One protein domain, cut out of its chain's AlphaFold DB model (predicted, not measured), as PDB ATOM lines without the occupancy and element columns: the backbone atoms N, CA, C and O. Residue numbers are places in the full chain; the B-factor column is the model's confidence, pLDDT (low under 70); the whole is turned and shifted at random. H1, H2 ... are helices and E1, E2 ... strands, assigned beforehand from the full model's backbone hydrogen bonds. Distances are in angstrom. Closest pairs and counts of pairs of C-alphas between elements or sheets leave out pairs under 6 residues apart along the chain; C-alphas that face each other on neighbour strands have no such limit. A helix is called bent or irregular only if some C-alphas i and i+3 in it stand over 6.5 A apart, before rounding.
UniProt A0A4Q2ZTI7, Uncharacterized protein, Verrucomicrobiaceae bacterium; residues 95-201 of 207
ATOM      1  N   ALA A  95      25.269   3.958   9.061       92.12
ATOM      2  CA  ALA A  95      26.053   4.141   7.840       92.12
ATOM      3  C   ALA A  95      25.841   5.510   7.162       92.12
ATOM      4  O   ALA A  95      26.735   5.999   6.475       92.12
ATOM      5  N   VAL A  96      24.668   6.123   7.342       91.62
ATOM      6  CA  VAL A  96      24.320   7.413   6.725       91.62
ATOM      7  C   VAL A  96      24.573   8.602   7.657       91.62
ATOM      8  O   VAL A  96      24.805   9.707   7.174       91.62
ATOM      9  N   THR A  97      24.493   8.408   8.976       91.19
ATOM     10  CA  THR A  97      24.416   9.511   9.956       91.19
ATOM     11  C   THR A  97      25.491   9.478  11.036       91.19
ATOM     12  O   THR A  97      25.491  10.348  11.902       91.19
ATOM     13  N   TYR A  98      26.391   8.497  11.003       91.88
ATOM     14  CA  TYR A  98      27.502   8.405  11.941       91.88
ATOM     15  C   TYR A  98      28.329   9.694  11.960       91.88
ATOM     16  O   TYR A  98      28.771  10.183  10.917       91.88
ATOM     17  N   GLY A  99      28.564  10.214  13.162       89.69
ATOM     18  CA  GLY A  99      29.405  11.380  13.369       89.69
ATOM     19  C   GLY A  99      29.911  11.493  14.801       89.69
ATOM     20  O   GLY A  99      29.267  11.044  15.754       89.69
ATOM     21  N   THR A 100      31.071  12.129  14.931       91.62
ATOM     22  CA  THR A 100      31.658  12.518  16.211       91.62
ATOM     23  C   THR A 100      31.626  14.033  16.325       91.62
ATOM     24  O   THR A 100      31.982  14.738  15.380       91.62
ATOM     25  N   GLU A 101      31.201  14.538  17.474       89.81
ATOM     26  CA  GLU A 101      31.025  15.970  17.696       89.81
ATOM     27  C   GLU A 101      31.367  16.389  19.118       89.81
ATOM     28  O   GLU A 101      31.314  15.587  20.046       89.81
ATOM     29  N   GLU A 102      31.672  17.671  19.292       90.25
ATOM     30  CA  GLU A 102      31.860  18.271  20.608       90.25
ATOM     31  C   GLU A 102      30.570  18.974  21.038       90.25
ATOM     32  O   GLU A 102      30.141  19.939  20.404       90.25
ATOM     33  N   VAL A 103      29.959  18.505  22.124       90.19
ATOM     34  CA  VAL A 103      28.730  19.075  22.692       90.19
ATOM     35  C   VAL A 103      28.844  19.203  24.204       90.19
ATOM     36  O   VAL A 103      29.598  18.486  24.865       90.19
ATOM     37  N   TYR A 104      28.078  20.126  24.773       88.31
ATOM     38  CA  TYR A 104      27.981  20.272  26.217       88.31
ATOM     39  C   TYR A 104      26.871  19.366  26.732       88.31
ATOM     40  O   TYR A 104      25.693  19.630  26.499       88.31
ATOM     41  N   LEU A 105      27.229  18.287  27.420       88.69
ATOM     42  CA  LEU A 105      26.254  17.407  28.059       88.69
ATOM     43  C   LEU A 105      26.012  17.876  29.490       88.69
ATOM     44  O   LEU A 105      26.902  18.448  30.109       88.69
ATOM     45  N   SER A 106      24.796  17.687  29.995       82.62
ATOM     46  CA  SER A 106      24.359  18.288  31.262       82.62
ATOM     47  C   SER A 106      23.791  17.281  32.253       82.62
ATOM     48  O   SER A 106      24.119  17.346  33.436       82.62
ATOM     49  N   LYS A 107      22.947  16.353  31.789       81.31
ATOM     50  CA  LYS A 107      22.282  15.373  32.650       81.31
ATOM     51  C   LYS A 107      21.948  14.102  31.879       81.31
ATOM     52  O   LYS A 107      21.393  14.188  30.778       81.31
ATOM     53  N   SER A 108      22.221  12.954  32.490       84.12
ATOM     54  CA  SER A 108      21.653  11.658  32.124       84.12
ATOM     55  C   SER A 108      20.443  11.339  33.013       84.12
ATOM     56  O   SER A 108      20.406  11.665  34.202       84.12
ATOM     57  N   GLN A 109      19.394  10.779  32.418       84.50
ATOM     58  CA  GLN A 109      18.186  10.344  33.107       84.50
ATOM     59  C   GLN A 109      17.702   9.030  32.508       84.50
ATOM     60  O   GLN A 109      17.437   8.952  31.309       84.50
ATOM     61  N   GLU A 110      17.502   8.040  33.364       83.75
ATOM     62  CA  GLU A 110      16.860   6.778  33.019       83.75
ATOM     63  C   GLU A 110      15.382   7.019  32.661       83.75
ATOM     64  O   GLU A 110      14.628   7.618  33.434       83.75
ATOM     65  N   ILE A 111      14.981   6.613  31.454       84.56
ATOM     66  CA  ILE A 111      13.595   6.712  30.968       84.56
ATOM     67  C   ILE A 111      12.849   5.405  31.228       84.56
ATOM     68  O   ILE A 111      11.680   5.429  31.609       84.56
ATOM     69  N   ASP A 112      13.513   4.275  30.984       83.00
ATOM     70  CA  ASP A 112      12.925   2.945  31.104       83.00
ATOM     71  C   ASP A 112      13.909   2.005  31.793       83.00
ATOM     72  O   ASP A 112      14.922   1.615  31.208       83.00
ATOM     73  N   SER A 113      13.573   1.629  33.026       78.50
ATOM     74  CA  SER A 113      14.388   0.742  33.848       78.50
ATOM     75  C   SER A 113      14.291  -0.725  33.459       78.50
ATOM     76  O   SER A 113      15.199  -1.498  33.753       78.50
ATOM     77  N   ALA A 114      13.229  -1.134  32.758       79.88
ATOM     78  CA  ALA A 114      13.093  -2.512  32.301       79.88
ATOM     79  C   ALA A 114      14.020  -2.809  31.113       79.88
ATOM     80  O   ALA A 114      14.552  -3.912  31.011       79.88
ATOM     81  N   ASN A 115      14.223  -1.822  30.234       78.75
ATOM     82  CA  ASN A 115      15.064  -1.934  29.037       78.75
ATOM     83  C   ASN A 115      16.375  -1.134  29.139       78.75
ATOM     84  O   ASN A 115      17.014  -0.886  28.115       78.75
ATOM     85  N   ASN A 116      16.738  -0.687  30.346       83.12
ATOM     86  CA  ASN A 116      17.944   0.087  30.643       83.12
ATOM     87  C   ASN A 116      18.206   1.232  29.641       83.12
ATOM     88  O   ASN A 116      19.281   1.364  29.054       83.12
ATOM     89  N   THR A 117      17.161   2.008  29.350       86.75
ATOM     90  CA  THR A 117      17.225   3.097  28.373       86.75
ATOM     91  C   THR A 117      17.406   4.425  29.085       86.75
ATOM     92  O   THR A 117      16.544   4.858  29.854       86.75
ATOM     93  N   HIS A 118      18.487   5.117  28.748       88.25
ATOM     94  CA  HIS A 118      18.822   6.427  29.286       88.25
ATOM     95  C   HIS A 118      18.622   7.511  28.234       88.25
ATOM     96  O   HIS A 118      18.891   7.330  27.048       88.25
ATOM     97  N   SER A 119      18.162   8.671  28.678       89.25
ATOM     98  CA  SER A 119      18.258   9.916  27.924       89.25
ATOM     99  C   SER A 119      19.411  10.739  28.434       89.25
ATOM    100  O   SER A 119      19.569  10.925  29.637       89.25
ATOM    101  N   VAL A 120      20.182  11.286  27.507       88.94
ATOM    102  CA  VAL A 120      21.244  12.230  27.818       88.94
ATOM    103  C   VAL A 120      20.891  13.560  27.174       88.94
ATOM    104  O   VAL A 120      20.604  13.641  25.981       88.94
ATOM    105  N   THR A 121      20.883  14.607  27.988       89.38
ATOM    106  CA  THR A 121      20.512  15.964  27.582       89.38
ATOM    107  C   THR A 121      21.740  16.854  27.498       89.38
ATOM    108  O   THR A 121      22.593  16.846  28.393       89.38
ATOM    109  N   GLY A 122      21.819  17.652  26.439       86.75
ATOM    110  CA  GLY A 122      22.928  18.568  26.206       86.75
ATOM    111  C   GLY A 122      22.548  19.774  25.360       86.75
ATOM    112  O   GLY A 122      21.377  19.994  25.046       86.75
ATOM    113  N   CYS A 123      23.545  20.570  24.997       88.75
ATOM    114  CA  CYS A 123      23.409  21.681  24.072       88.75
ATOM    115  C   CYS A 123      24.691  21.913  23.260       88.75
ATOM    116  O   CYS A 123      25.794  21.587  23.696       88.75
ATOM    117  N   GLU A 124      24.544  22.482  22.062       86.94
ATOM    118  CA  GLU A 124      25.683  22.789  21.176       86.94
ATOM    119  C   GLU A 124      26.544  23.934  21.723       86.94
ATOM    120  O   GLU A 124      27.756  23.973  21.536       86.94
ATOM    121  N   SER A 125      25.914  24.883  22.415       84.88
ATOM    122  CA  SER A 125      26.559  26.063  22.985       84.88
ATOM    123  C   SER A 125      25.915  26.438  24.314       84.88
ATOM    124  O   SER A 125      24.710  26.280  24.505       84.88
ATOM    125  N   LEU A 126      26.726  26.954  25.237       82.00
ATOM    126  CA  LEU A 126      26.242  27.526  26.490       82.00
ATOM    127  C   LEU A 126      25.882  29.009  26.280       82.00
ATOM    128  O   LEU A 126      26.646  29.720  25.625       82.00
ATOM    129  N   PRO A 127      24.774  29.510  26.856       83.19
ATOM    130  CA  PRO A 127      23.786  28.796  27.670       83.19
ATOM    131  C   PRO A 127      22.850  27.903  26.835       83.19
ATOM    132  O   PRO A 127      22.505  28.226  25.697       83.19
ATOM    133  N   CYS A 128      22.395  26.788  27.420       80.00
ATOM    134  CA  CYS A 128      21.398  25.939  26.776       80.00
ATOM    135  C   CYS A 128      20.046  26.681  26.695       80.00
ATOM    136  O   CYS A 128      19.527  27.193  27.684       80.00
ATOM    137  N   THR A 129      19.467  26.707  25.507       84.12
ATOM    138  CA  THR A 129      18.181  27.298  25.131       84.12
ATOM    139  C   THR A 129      17.330  26.231  24.446       84.12
ATOM    140  O   THR A 129      17.831  25.195  24.012       84.12
ATOM    141  N   GLU A 130      16.033  26.483  24.273       79.75
ATOM    142  CA  GLU A 130      15.163  25.566  23.522       79.75
ATOM    143  C   GLU A 130      15.602  25.374  22.064       79.75
ATOM    144  O   GLU A 130      15.238  24.381  21.430       79.75
ATOM    145  N   ALA A 131      16.349  26.330  21.503       80.25
ATOM    146  CA  ALA A 131      16.811  26.289  20.125       80.25
ATOM    147  C   ALA A 131      18.002  25.337  19.944       80.25
ATOM    148  O   ALA A 131      17.966  24.542  19.006       80.25
ATOM    149  N   ASN A 132      18.979  25.376  20.857       82.94
ATOM    150  CA  ASN A 132      20.263  24.663  20.779       82.94
ATOM    151  C   ASN A 132      20.361  23.433  21.707       82.94
ATOM    152  O   ASN A 132      21.455  22.890  21.866       82.94
ATOM    153  N   SER A 133      19.260  23.005  22.339       85.06
ATOM    154  CA  SER A 133      19.220  21.782  23.145       85.06
ATOM    155  C   SER A 133      19.151  20.521  22.282       85.06
ATOM    156  O   SER A 133      18.432  20.459  21.280       85.06
ATOM    157  N   ILE A 134      19.896  19.497  22.699       87.19
ATOM    158  CA  ILE A 134      19.975  18.191  22.048       87.19
ATOM    159  C   ILE A 134      19.630  17.103  23.065       87.19
ATOM    160  O   ILE A 134      20.007  17.168  24.237       87.19
ATOM    161  N   TYR A 135      18.903  16.096  22.591       88.62
ATOM    162  CA  TYR A 135      18.527  14.910  23.346       88.62
ATOM    163  C   TYR A 135      19.083  13.689  22.626       88.62
ATOM    164  O   TYR A 135      18.772  13.479  21.455       88.62
ATOM    165  N   TYR A 136      19.864  12.884  23.336       90.62
ATOM    166  CA  TYR A 136      20.324  11.583  22.869       90.62
ATOM    167  C   TYR A 136      19.616  10.482  23.639       90.62
ATOM    168  O   TYR A 136      19.267  10.653  24.813       90.62
ATOM    169  N   ARG A 137      19.442   9.337  22.985       91.44
ATOM    170  CA  ARG A 137      19.105   8.085  23.652       91.44
ATOM    171  C   ARG A 137      20.336   7.203  23.752       91.44
ATOM    172  O   ARG A 137      21.168   7.163  22.859       91.44
ATOM    173  N   VAL A 138      20.440   6.505  24.867       90.56
ATOM    174  CA  VAL A 138      21.424   5.460  25.102       90.56
ATOM    175  C   VAL A 138      20.616   4.224  25.453       90.56
ATOM    176  O   VAL A 138      19.904   4.206  26.456       90.56
ATOM    177  N   ARG A 139      20.662   3.214  24.594       90.19
ATOM    178  CA  ARG A 139      19.865   1.995  24.741       90.19
ATOM    179  C   ARG A 139      20.661   0.789  24.294       90.19
ATOM    180  O   ARG A 139      21.483   0.882  23.381       90.19
ATOM    181  N   GLU A 140      20.399  -0.341  24.932       86.81
ATOM    182  CA  GLU A 140      20.962  -1.604  24.490       86.81
ATOM    183  C   GLU A 140      20.172  -2.100  23.277       86.81
ATOM    184  O   GLU A 140      18.955  -2.294  23.320       86.81
ATOM    185  N   ASP A 141      20.870  -2.291  22.165       87.62
ATOM    186  CA  ASP A 141      20.337  -2.987  21.010       87.62
ATOM    187  C   ASP A 141      21.414  -3.887  20.394       87.62
ATOM    188  O   ASP A 141      22.603  -3.823  20.719       87.62
ATOM    189  N   THR A 142      20.984  -4.776  19.501       89.44
ATOM    190  CA  THR A 142      21.880  -5.731  18.842       89.44
ATOM    191  C   THR A 142      22.972  -5.051  18.016       89.44
ATOM    192  O   THR A 142      24.025  -5.648  17.809       89.44
ATOM    193  N   PHE A 143      22.725  -3.836  17.515       91.62
ATOM    194  CA  PHE A 143      23.684  -3.104  16.698       91.62
ATOM    195  C   PHE A 143      24.754  -2.438  17.569       91.62
ATOM    196  O   PHE A 143      25.935  -2.687  17.354       91.62
ATOM    197  N   ASN A 144      24.361  -1.696  18.600       90.00
ATOM    198  CA  ASN A 144      25.226  -1.061  19.589       90.00
ATOM    199  C   ASN A 144      26.092  -2.110  20.292       90.00
ATOM    200  O   ASN A 144      27.297  -1.912  20.427       90.00
ATOM    201  N   SER A 145      25.523  -3.267  20.654       90.25
ATOM    202  CA  SER A 145      26.288  -4.384  21.227       90.25
ATOM    203  C   SER A 145      27.320  -4.954  20.258       90.25
ATOM    204  O   SER A 145      28.441  -5.249  20.672       90.25
ATOM    205  N   LEU A 146      26.995  -5.075  18.967       91.56
ATOM    206  CA  LEU A 146      27.972  -5.493  17.960       91.56
ATOM    207  C   LEU A 146      29.054  -4.425  17.744       91.56
ATOM    208  O   LEU A 146      30.232  -4.760  17.657       91.56
ATOM    209  N   TRP A 147      28.668  -3.151  17.681       91.19
ATOM    210  CA  TRP A 147      29.587  -2.028  17.538       91.19
ATOM    211  C   TRP A 147      30.570  -1.974  18.716       91.19
ATOM    212  O   TRP A 147      31.781  -1.967  18.502       91.19
ATOM    213  N   SER A 148      30.068  -2.067  19.951       89.75
ATOM    214  CA  SER A 148      30.889  -2.119  21.167       89.75
ATOM    215  C   SER A 148      31.826  -3.325  21.174       89.75
ATOM    216  O   SER A 148      32.998  -3.211  21.525       89.75
ATOM    217  N   MET A 149      31.357  -4.482  20.701       91.44
ATOM    218  CA  MET A 149      32.190  -5.680  20.617       91.44
ATOM    219  C   MET A 149      33.345  -5.502  19.629       91.44
ATOM    220  O   MET A 149      34.455  -5.952  19.902       91.44
ATOM    221  N   ILE A 150      33.103  -4.827  18.505       91.50
ATOM    222  CA  ILE A 150      34.123  -4.555  17.485       91.50
ATOM    223  C   ILE A 150      35.135  -3.506  17.970       91.50
ATOM    224  O   ILE A 150      36.329  -3.667  17.724       91.50
ATOM    225  N   HIS A 151      34.680  -2.448  18.646       88.06
ATOM    226  CA  HIS A 151      35.524  -1.304  19.015       88.06
ATOM    227  C   HIS A 151      36.178  -1.422  20.400       88.06
ATOM    228  O   HIS A 151      37.315  -0.986  20.575       88.06
ATOM    229  N   HIS A 152      35.501  -2.038  21.367       86.75
ATOM    230  CA  HIS A 152      35.929  -2.113  22.769       86.75
ATOM    231  C   HIS A 152      36.099  -3.553  23.285       86.75
ATOM    232  O   HIS A 152      36.573  -3.751  24.402       86.75
ATOM    233  N   GLY A 153      35.735  -4.570  22.494       85.81
ATOM    234  CA  GLY A 153      35.891  -5.982  22.864       85.81
ATOM    235  C   GLY A 153      34.863  -6.504  23.877       85.81
ATOM    236  O   GLY A 153      35.054  -7.592  24.419       85.81
ATOM    237  N   GLY A 154      33.783  -5.760  24.139       86.12
ATOM    238  CA  GLY A 154      32.753  -6.104  25.127       86.12
ATOM    239  C   GLY A 154      31.328  -5.802  24.658       86.12
ATOM    240  O   GLY A 154      31.118  -5.228  23.594       86.12
ATOM    241  N   LEU A 155      30.331  -6.206  25.449       85.62
ATOM    242  CA  LEU A 155      28.932  -5.851  25.186       85.62
ATOM    243  C   LEU A 155      28.689  -4.358  25.434       85.62
ATOM    244  O   LEU A 155      29.444  -3.702  26.153       85.62
ATOM    245  N   PHE A 156      27.651  -3.811  24.806       87.69
ATOM    246  CA  PHE A 156      27.261  -2.426  25.019       87.69
ATOM    247  C   PHE A 156      26.403  -2.319  26.271       87.69
ATOM    248  O   PHE A 156      25.354  -2.951  26.361       87.69
ATOM    249  N   TYR A 157      26.836  -1.492  27.215       86.81
ATOM    250  CA  TYR A 157      26.107  -1.256  28.449       86.81
ATOM    251  C   TYR A 157      25.726   0.227  28.545       86.81
ATOM    252  O   TYR A 157      26.612   1.066  28.743       86.81
ATOM    253  N   PRO A 158      24.427   0.559  28.430       86.31
ATOM    254  CA  PRO A 158      23.946   1.939  28.458       86.31
ATOM    255  C   PRO A 158      24.380   2.724  29.697       86.31
ATOM    256  O   PRO A 158      24.736   3.896  29.586       86.31
ATOM    257  N   ASP A 159      24.423   2.064  30.856       83.94
ATOM    258  CA  ASP A 159      24.798   2.683  32.129       83.94
ATOM    259  C   ASP A 159      26.198   3.290  32.111       83.94
ATOM    260  O   ASP A 159      26.411   4.351  32.687       83.94
ATOM    261  N   TYR A 160      27.163   2.662  31.434       84.94
ATOM    262  CA  TYR A 160      28.539   3.166  31.407       84.94
ATOM    263  C   TYR A 160      28.656   4.422  30.547       84.94
ATOM    264  O   TYR A 160      29.363   5.359  30.914       84.94
ATOM    265  N   VAL A 161      27.919   4.472  29.435       83.06
ATOM    266  CA  VAL A 161      27.853   5.661  28.574       83.06
ATOM    267  C   VAL A 161      27.096   6.785  29.287       83.06
ATOM    268  O   VAL A 161      27.528   7.935  29.263       83.06
ATOM    269  N   ALA A 162      26.003   6.465  29.986       82.88
ATOM    270  CA  ALA A 162      25.232   7.435  30.763       82.88
ATOM    271  C   ALA A 162      25.997   7.964  31.992       82.88
ATOM    272  O   ALA A 162      25.876   9.144  32.329       82.88
ATOM    273  N   ALA A 163      26.802   7.116  32.641       81.44
ATOM    274  CA  ALA A 163      27.642   7.473  33.784       81.44
ATOM    275  C   ALA A 163      28.842   8.349  33.394       81.44
ATOM    276  O   ALA A 163      29.336   9.109  34.226       81.44
ATOM    277  N   ALA A 164      29.280   8.302  32.131       81.44
ATOM    278  CA  ALA A 164      30.332   9.177  31.617       81.44
ATOM    279  C   ALA A 164      29.929  10.665  31.599       81.44
ATOM    280  O   ALA A 164      30.784  11.522  31.381       81.44
ATOM    281  N   VAL A 165      28.654  10.984  31.853       81.56
ATOM    282  CA  VAL A 165      28.107  12.345  31.906       81.56
ATOM    283  C   VAL A 165      27.803  12.734  33.363       81.56
ATOM    284  O   VAL A 165      26.655  12.638  33.801       81.56
ATOM    285  N   PRO A 166      28.802  13.192  34.143       69.00
ATOM    286  CA  PRO A 166      28.629  13.490  35.569       69.00
ATOM    287  C   PRO A 166      27.879  14.806  35.843       69.00
ATOM    288  O   PRO A 166      27.468  15.062  36.973       69.00
ATOM    289  N   GLY A 167      27.725  15.669  34.835       76.31
ATOM    290  CA  GLY A 167      27.139  17.004  34.957       76.31
ATOM    291  C   GLY A 167      27.441  17.860  33.729       76.31
ATOM    292  O   GLY A 167      27.772  17.319  32.675       76.31
ATOM    293  N   VAL A 168      27.379  19.193  33.866       79.75
ATOM    294  CA  VAL A 168      27.699  20.136  32.777       79.75
ATOM    295  C   VAL A 168      29.175  20.011  32.387       79.75
ATOM    296  O   VAL A 168      30.062  20.538  33.058       79.75
ATOM    297  N   SER A 169      29.425  19.283  31.303       84.19
ATOM    298  CA  SER A 169      30.750  18.846  30.861       84.19
ATOM    299  C   SER A 169      30.903  19.098  29.366       84.19
ATOM    300  O   SER A 169      29.926  18.988  28.623       84.19
ATOM    301  N   LYS A 170      32.117  19.408  28.904       87.19
ATOM    302  CA  LYS A 170      32.400  19.425  27.466       87.19
ATOM    303  C   LYS A 170      32.705  17.991  27.052       87.19
ATOM    304  O   LYS A 170      33.651  17.404  27.573       87.19
ATOM    305  N   CYS A 171      31.904  17.424  26.158       89.06
ATOM    306  CA  CYS A 171      32.019  16.022  25.784       89.06
ATOM    307  C   CYS A 171      32.190  15.849  24.283       89.06
ATOM    308  O   CYS A 171      31.479  16.465  23.491       89.06
ATOM    309  N   THR A 172      33.097  14.954  23.908       91.56
ATOM    310  CA  THR A 172      33.171  14.422  22.553       91.56
ATOM    311  C   THR A 172      32.252  13.212  22.480       91.56
ATOM    312  O   THR A 172      32.466  12.224  23.181       91.56
ATOM    313  N   VAL A 173      31.201  13.317  21.676       91.12
ATOM    314  CA  VAL A 173      30.128  12.329  21.572       91.12
ATOM    315  C   VAL A 173      30.183  11.664  20.210       91.12
ATOM    316  O   VAL A 173      30.175  12.339  19.182       91.12
ATOM    317  N   THR A 174      30.176  10.336  20.207       92.38
ATOM    318  CA  THR A 174      29.972   9.524  19.009       92.38
ATOM    319  C   THR A 174      28.515   9.083  18.976       92.38
ATOM    320  O   THR A 174      28.049   8.369  19.868       92.38
ATOM    321  N   SER A 175      27.773   9.523  17.960       92.12
ATOM    322  CA  SER A 175      26.341   9.236  17.833       92.12
ATOM    323  C   SER A 175      25.932   8.957  16.391       92.12
ATOM    324  O   SER A 175      26.655   9.270  15.441       92.12
ATOM    325  N   TYR A 176      24.760   8.353  16.230       92.12
ATOM    326  CA  TYR A 176      24.101   8.194  14.941       92.12
ATOM    327  C   TYR A 176      22.599   8.459  15.064       92.12
ATOM    328  O   TYR A 176      21.989   8.270  16.110       92.12
ATOM    329  N   GLY A 177      21.986   8.920  13.982       88.19
ATOM    330  CA  GLY A 177      20.565   9.238  13.899       88.19
ATOM    331  C   GLY A 177      20.284  10.689  13.530       88.19
ATOM    332  O   GLY A 177      21.159  11.552  13.489       88.19
ATOM    333  N   PHE A 178      19.021  10.967  13.219       85.00
ATOM    334  CA  PHE A 178      18.599  12.283  12.748       85.00
ATOM    335  C   PHE A 178      18.210  13.216  13.898       85.00
ATOM    336  O   PHE A 178      17.488  12.827  14.814       85.00
ATOM    337  N   ARG A 179      18.592  14.497  13.794       76.75
ATOM    338  CA  ARG A 179      18.313  15.536  14.808       76.75
ATOM    339  C   ARG A 179      17.133  16.444  14.482       76.75
ATOM    340  O   ARG A 179      17.122  17.629  14.810       76.75
ATOM    341  N   PHE A 180      16.109  15.917  13.824       79.06
ATOM    342  CA  PHE A 180      14.936  16.724  13.509       79.06
ATOM    343  C   PHE A 180      13.986  16.771  14.708       79.06
ATOM    344  O   PHE A 180      13.414  15.751  15.089       79.06
ATOM    345  N   LYS A 181      13.745  17.969  15.263       74.75
ATOM    346  CA  LYS A 181      12.798  18.171  16.384       74.75
ATOM    347  C   LYS A 181      11.400  17.610  16.095       74.75
ATOM    348  O   LYS A 181      10.722  17.146  17.007       74.75
ATOM    349  N   PHE A 182      10.980  17.634  14.829       76.75
ATOM    350  CA  PHE A 182       9.724  17.023  14.394       76.75
ATOM    351  C   PHE A 182       9.720  15.499  14.599       76.75
ATOM    352  O   PHE A 182       8.772  14.973  15.173       76.75
ATOM    353  N   ALA A 183      10.791  14.808  14.198       74.81
ATOM    354  CA  ALA A 183      10.916  13.359  14.348       74.81
ATOM    355  C   ALA A 183      10.976  12.943  15.828       74.81
ATOM    356  O   ALA A 183      10.308  11.988  16.217       74.81
ATOM    357  N   MET A 184      11.676  13.716  16.664       76.31
ATOM    358  CA  MET A 184      11.728  13.484  18.113       76.31
ATOM    359  C   MET A 184      10.350  13.629  18.769       76.31
ATOM    360  O   MET A 184       9.930  12.759  19.523       76.31
ATOM    361  N   ARG A 185       9.620  14.717  18.478       75.19
ATOM    362  CA  ARG A 185       8.338  15.004  19.148       75.19
ATOM    363  C   ARG A 185       7.164  14.183  18.631       75.19
ATOM    364  O   ARG A 185       6.259  13.903  19.404       75.19
ATOM    365  N   GLN A 186       7.125  13.872  17.336       79.81
ATOM    366  CA  GLN A 186       5.979  13.179  16.737       79.81
ATOM    367  C   GLN A 186       6.185  11.670  16.651       79.81
ATOM    368  O   GLN A 186       5.217  10.926  16.781       79.81
ATOM    369  N   TRP A 187       7.419  11.217  16.416       76.00
ATOM    370  CA  TRP A 187       7.725   9.810  16.137       76.00
ATOM    371  C   TRP A 187       8.671   9.175  17.157       76.00
ATOM    372  O   TRP A 187       9.044   8.022  16.978       76.00
ATOM    373  N   ASP A 188       9.038   9.899  18.220       78.31
ATOM    374  CA  ASP A 188       9.919   9.409  19.287       78.31
ATOM    375  C   ASP A 188      11.297   8.933  18.772       78.31
ATOM    376  O   ASP A 188      11.926   8.044  19.343       78.31
ATOM    377  N   ILE A 189      11.772   9.525  17.665       81.38
ATOM    378  CA  ILE A 189      13.062   9.189  17.045       81.38
ATOM    379  C   ILE A 189      14.125  10.159  17.549       81.38
ATOM    380  O   ILE A 189      14.111  11.340  17.194       81.38
ATOM    381  N   TYR A 190      15.056   9.640  18.341       85.88
ATOM    382  CA  TYR A 190      16.201  10.369  18.880       85.88
ATOM    383  C   TYR A 190      17.498   9.791  18.309       85.88
ATOM    384  O   TYR A 190      17.522   8.604  17.978       85.88
ATOM    385  N   PRO A 191      18.564  10.598  18.186       90.00
ATOM    386  CA  PRO A 191      19.887  10.067  17.894       90.00
ATOM    387  C   PRO A 191      20.347   9.147  19.030       90.00
ATOM    388  O   PRO A 191      20.209   9.489  20.208       90.00
ATOM    389  N   ASP A 192      20.898   7.996  18.664       91.56
ATOM    390  CA  ASP A 192      21.495   7.043  19.587       91.56
ATOM    391  C   ASP A 192      22.970   7.394  19.819       91.56
ATOM    392  O   ASP A 192      23.734   7.662  18.887       91.56
ATOM    393  N   MET A 193      23.364   7.422  21.087       90.75
ATOM    394  CA  MET A 193      24.721   7.717  21.530       90.75
ATOM    395  C   MET A 193      25.457   6.413  21.839       90.75
ATOM    396  O   MET A 193      24.998   5.607  22.647       90.75
ATOM    397  N   LEU A 194      26.606   6.234  21.189       90.06
ATOM    398  CA  LEU A 194      27.459   5.052  21.311       90.06
ATOM    399  C   LEU A 194      28.585   5.269  22.321       90.06
ATOM    400  O   LEU A 194      28.935   4.375  23.078       90.06
ATOM    401  N   GLU A 195      29.161   6.463  22.342       89.75
ATOM    402  CA  GLU A 195      30.286   6.765  23.217       89.75
ATOM    403  C   GLU A 195      30.268   8.243  23.585       89.75
ATOM    404  O   GLU A 195      29.877   9.096  22.782       89.75
ATOM    405  N   ALA A 196      30.692   8.542  24.808       88.19
ATOM    406  CA  ALA A 196      30.867   9.898  25.286       88.19
ATOM    407  C   ALA A 196      32.164   9.988  26.088       88.19
ATOM    408  O   ALA A 196      32.362   9.262  27.063       88.19
ATOM    409  N   HIS A 197      33.032  10.916  25.698       87.94
ATOM    410  CA  HIS A 197      34.219  11.281  26.461       87.94
ATOM    411  C   HIS A 197      34.049  12.693  26.984       87.94
ATOM    412  O   HIS A 197      34.151  13.658  26.230       87.94
ATOM    413  N   CYS A 198      33.777  12.809  28.277       85.00
ATOM    414  CA  CYS A 198      33.536  14.089  28.920       85.00
ATOM    415  C   CYS A 198      34.771  14.583  29.667       85.00
ATOM    416  O   CYS A 198      35.406  13.840  30.414       85.00
ATOM    417  N   GLN A 199      35.068  15.867  29.498       83.62
ATOM    418  CA  GLN A 199      35.992  16.609  30.341       83.62
ATOM    419  C   GLN A 199      35.182  17.591  31.199       83.62
ATOM    420  O   GLN A 199      34.318  18.308  30.668       83.62
ATOM    421  N   PRO A 200      35.409  17.624  32.523       74.81
ATOM    422  CA  PRO A 200      34.733  18.580  33.384       74.81
ATOM    423  C   PRO A 200      35.138  20.002  32.978       74.81
ATOM    424  O   PRO A 200      36.307  20.286  32.741       74.81
ATOM    425  N   ILE A 201      34.161  20.907  32.878       66.56
ATOM    426  CA  ILE A 201      34.409  22.324  32.536       66.56
ATOM    427  C   ILE A 201      34.994  23.074  33.740       66.56
ATOM    428  O   ILE A 201      35.676  24.084  33.586       66.56
TER     429      ILE A 201
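What this domain is: This is residues 95 to 201 of the 207 residues of an uncharacterized protein of Verrucomicrobiaceae bacterium (UniProt A0A4Q2ZTI7). What shape do the strands make? One strongly twisted sheet of five strands folds round on itself into a small barrel, nearly closed, its edge strands E3 and E5 meeting at Arg 137 and Asp 192. H2 caps one end, H1 only grazes the sheet, and H3 lies far out, off the sheet. What is printed? The 107 residues hold, in order, E1 E2 E3 H1 H2 E4 H3 E5, a mixed class; the sheet's order is E3 E2 E1 E4 E5, antiparallel throughout. The whole is compact, with a radius of gyration of the C-alphas of 13.1 A and spans of 37 by 34 by 29 A.

How they stand to each other: How is the sheet folded? E1, residues 99 to 112, bends by 109 degrees at residue 102 and is the hinge of a folded sheet, one sheet bent back on itself: E3, residues 133 to 138, and E2, residues 117 to 123, face E4, residues 169 to 176, and E5, residues 192 to 200. E1, E2 and E3 form a meander of two hairpins, each strand the antiparallel neighbour of the one before. The closest C-alphas of E3 and E5, Arg 137 and Asp 192, are 4.8 A apart. Which backbone atoms pair? Within hydrogen-bond range are N 120 and O 136, 2.9 A, for E2 and E3; N 109 and O 119, 2.8 A, for E1 and E2; N 103 and O 171, 2.9 A, for E1 and E4; and N 172 and O 197, 2.9 A, for E4 and E5. Where are the helices? H2, residues 158 to 163, is on the sheet at a height of 6.4 A; its closest C-alpha to E1 is Ala 162, 5.7 A from that of Ser 108. H1, residues 142 to 152, only grazes the sheet with residues 144 to 148, and H3, residues 181 to 187, is only just not on it, with 4 pairs of C-alphas within 10 A. In H1, H2 and H3 every O i to N i+4 pair is within hydrogen-bond range.

Where its parts are: Where does E1 begin? Its C-alpha 99 is at (29.405, 11.380, 13.369), and E1 measures 25.6 A. Where does E5 end? Its C-alpha 200 is at (34.733, 18.580, 33.384), after 22.3 A; E4 measures 20.3 A and E2 20.1 A.

The domain as a whole: How large is it? The two C-alphas farthest apart, those of Thr 129 and Gly 153, are 37.8 A apart. Is it continuous and confident? The printed part has no cut, and the link E2 to E3 is short while the others are tight. Residues 166 and 201 have pLDDT under 70.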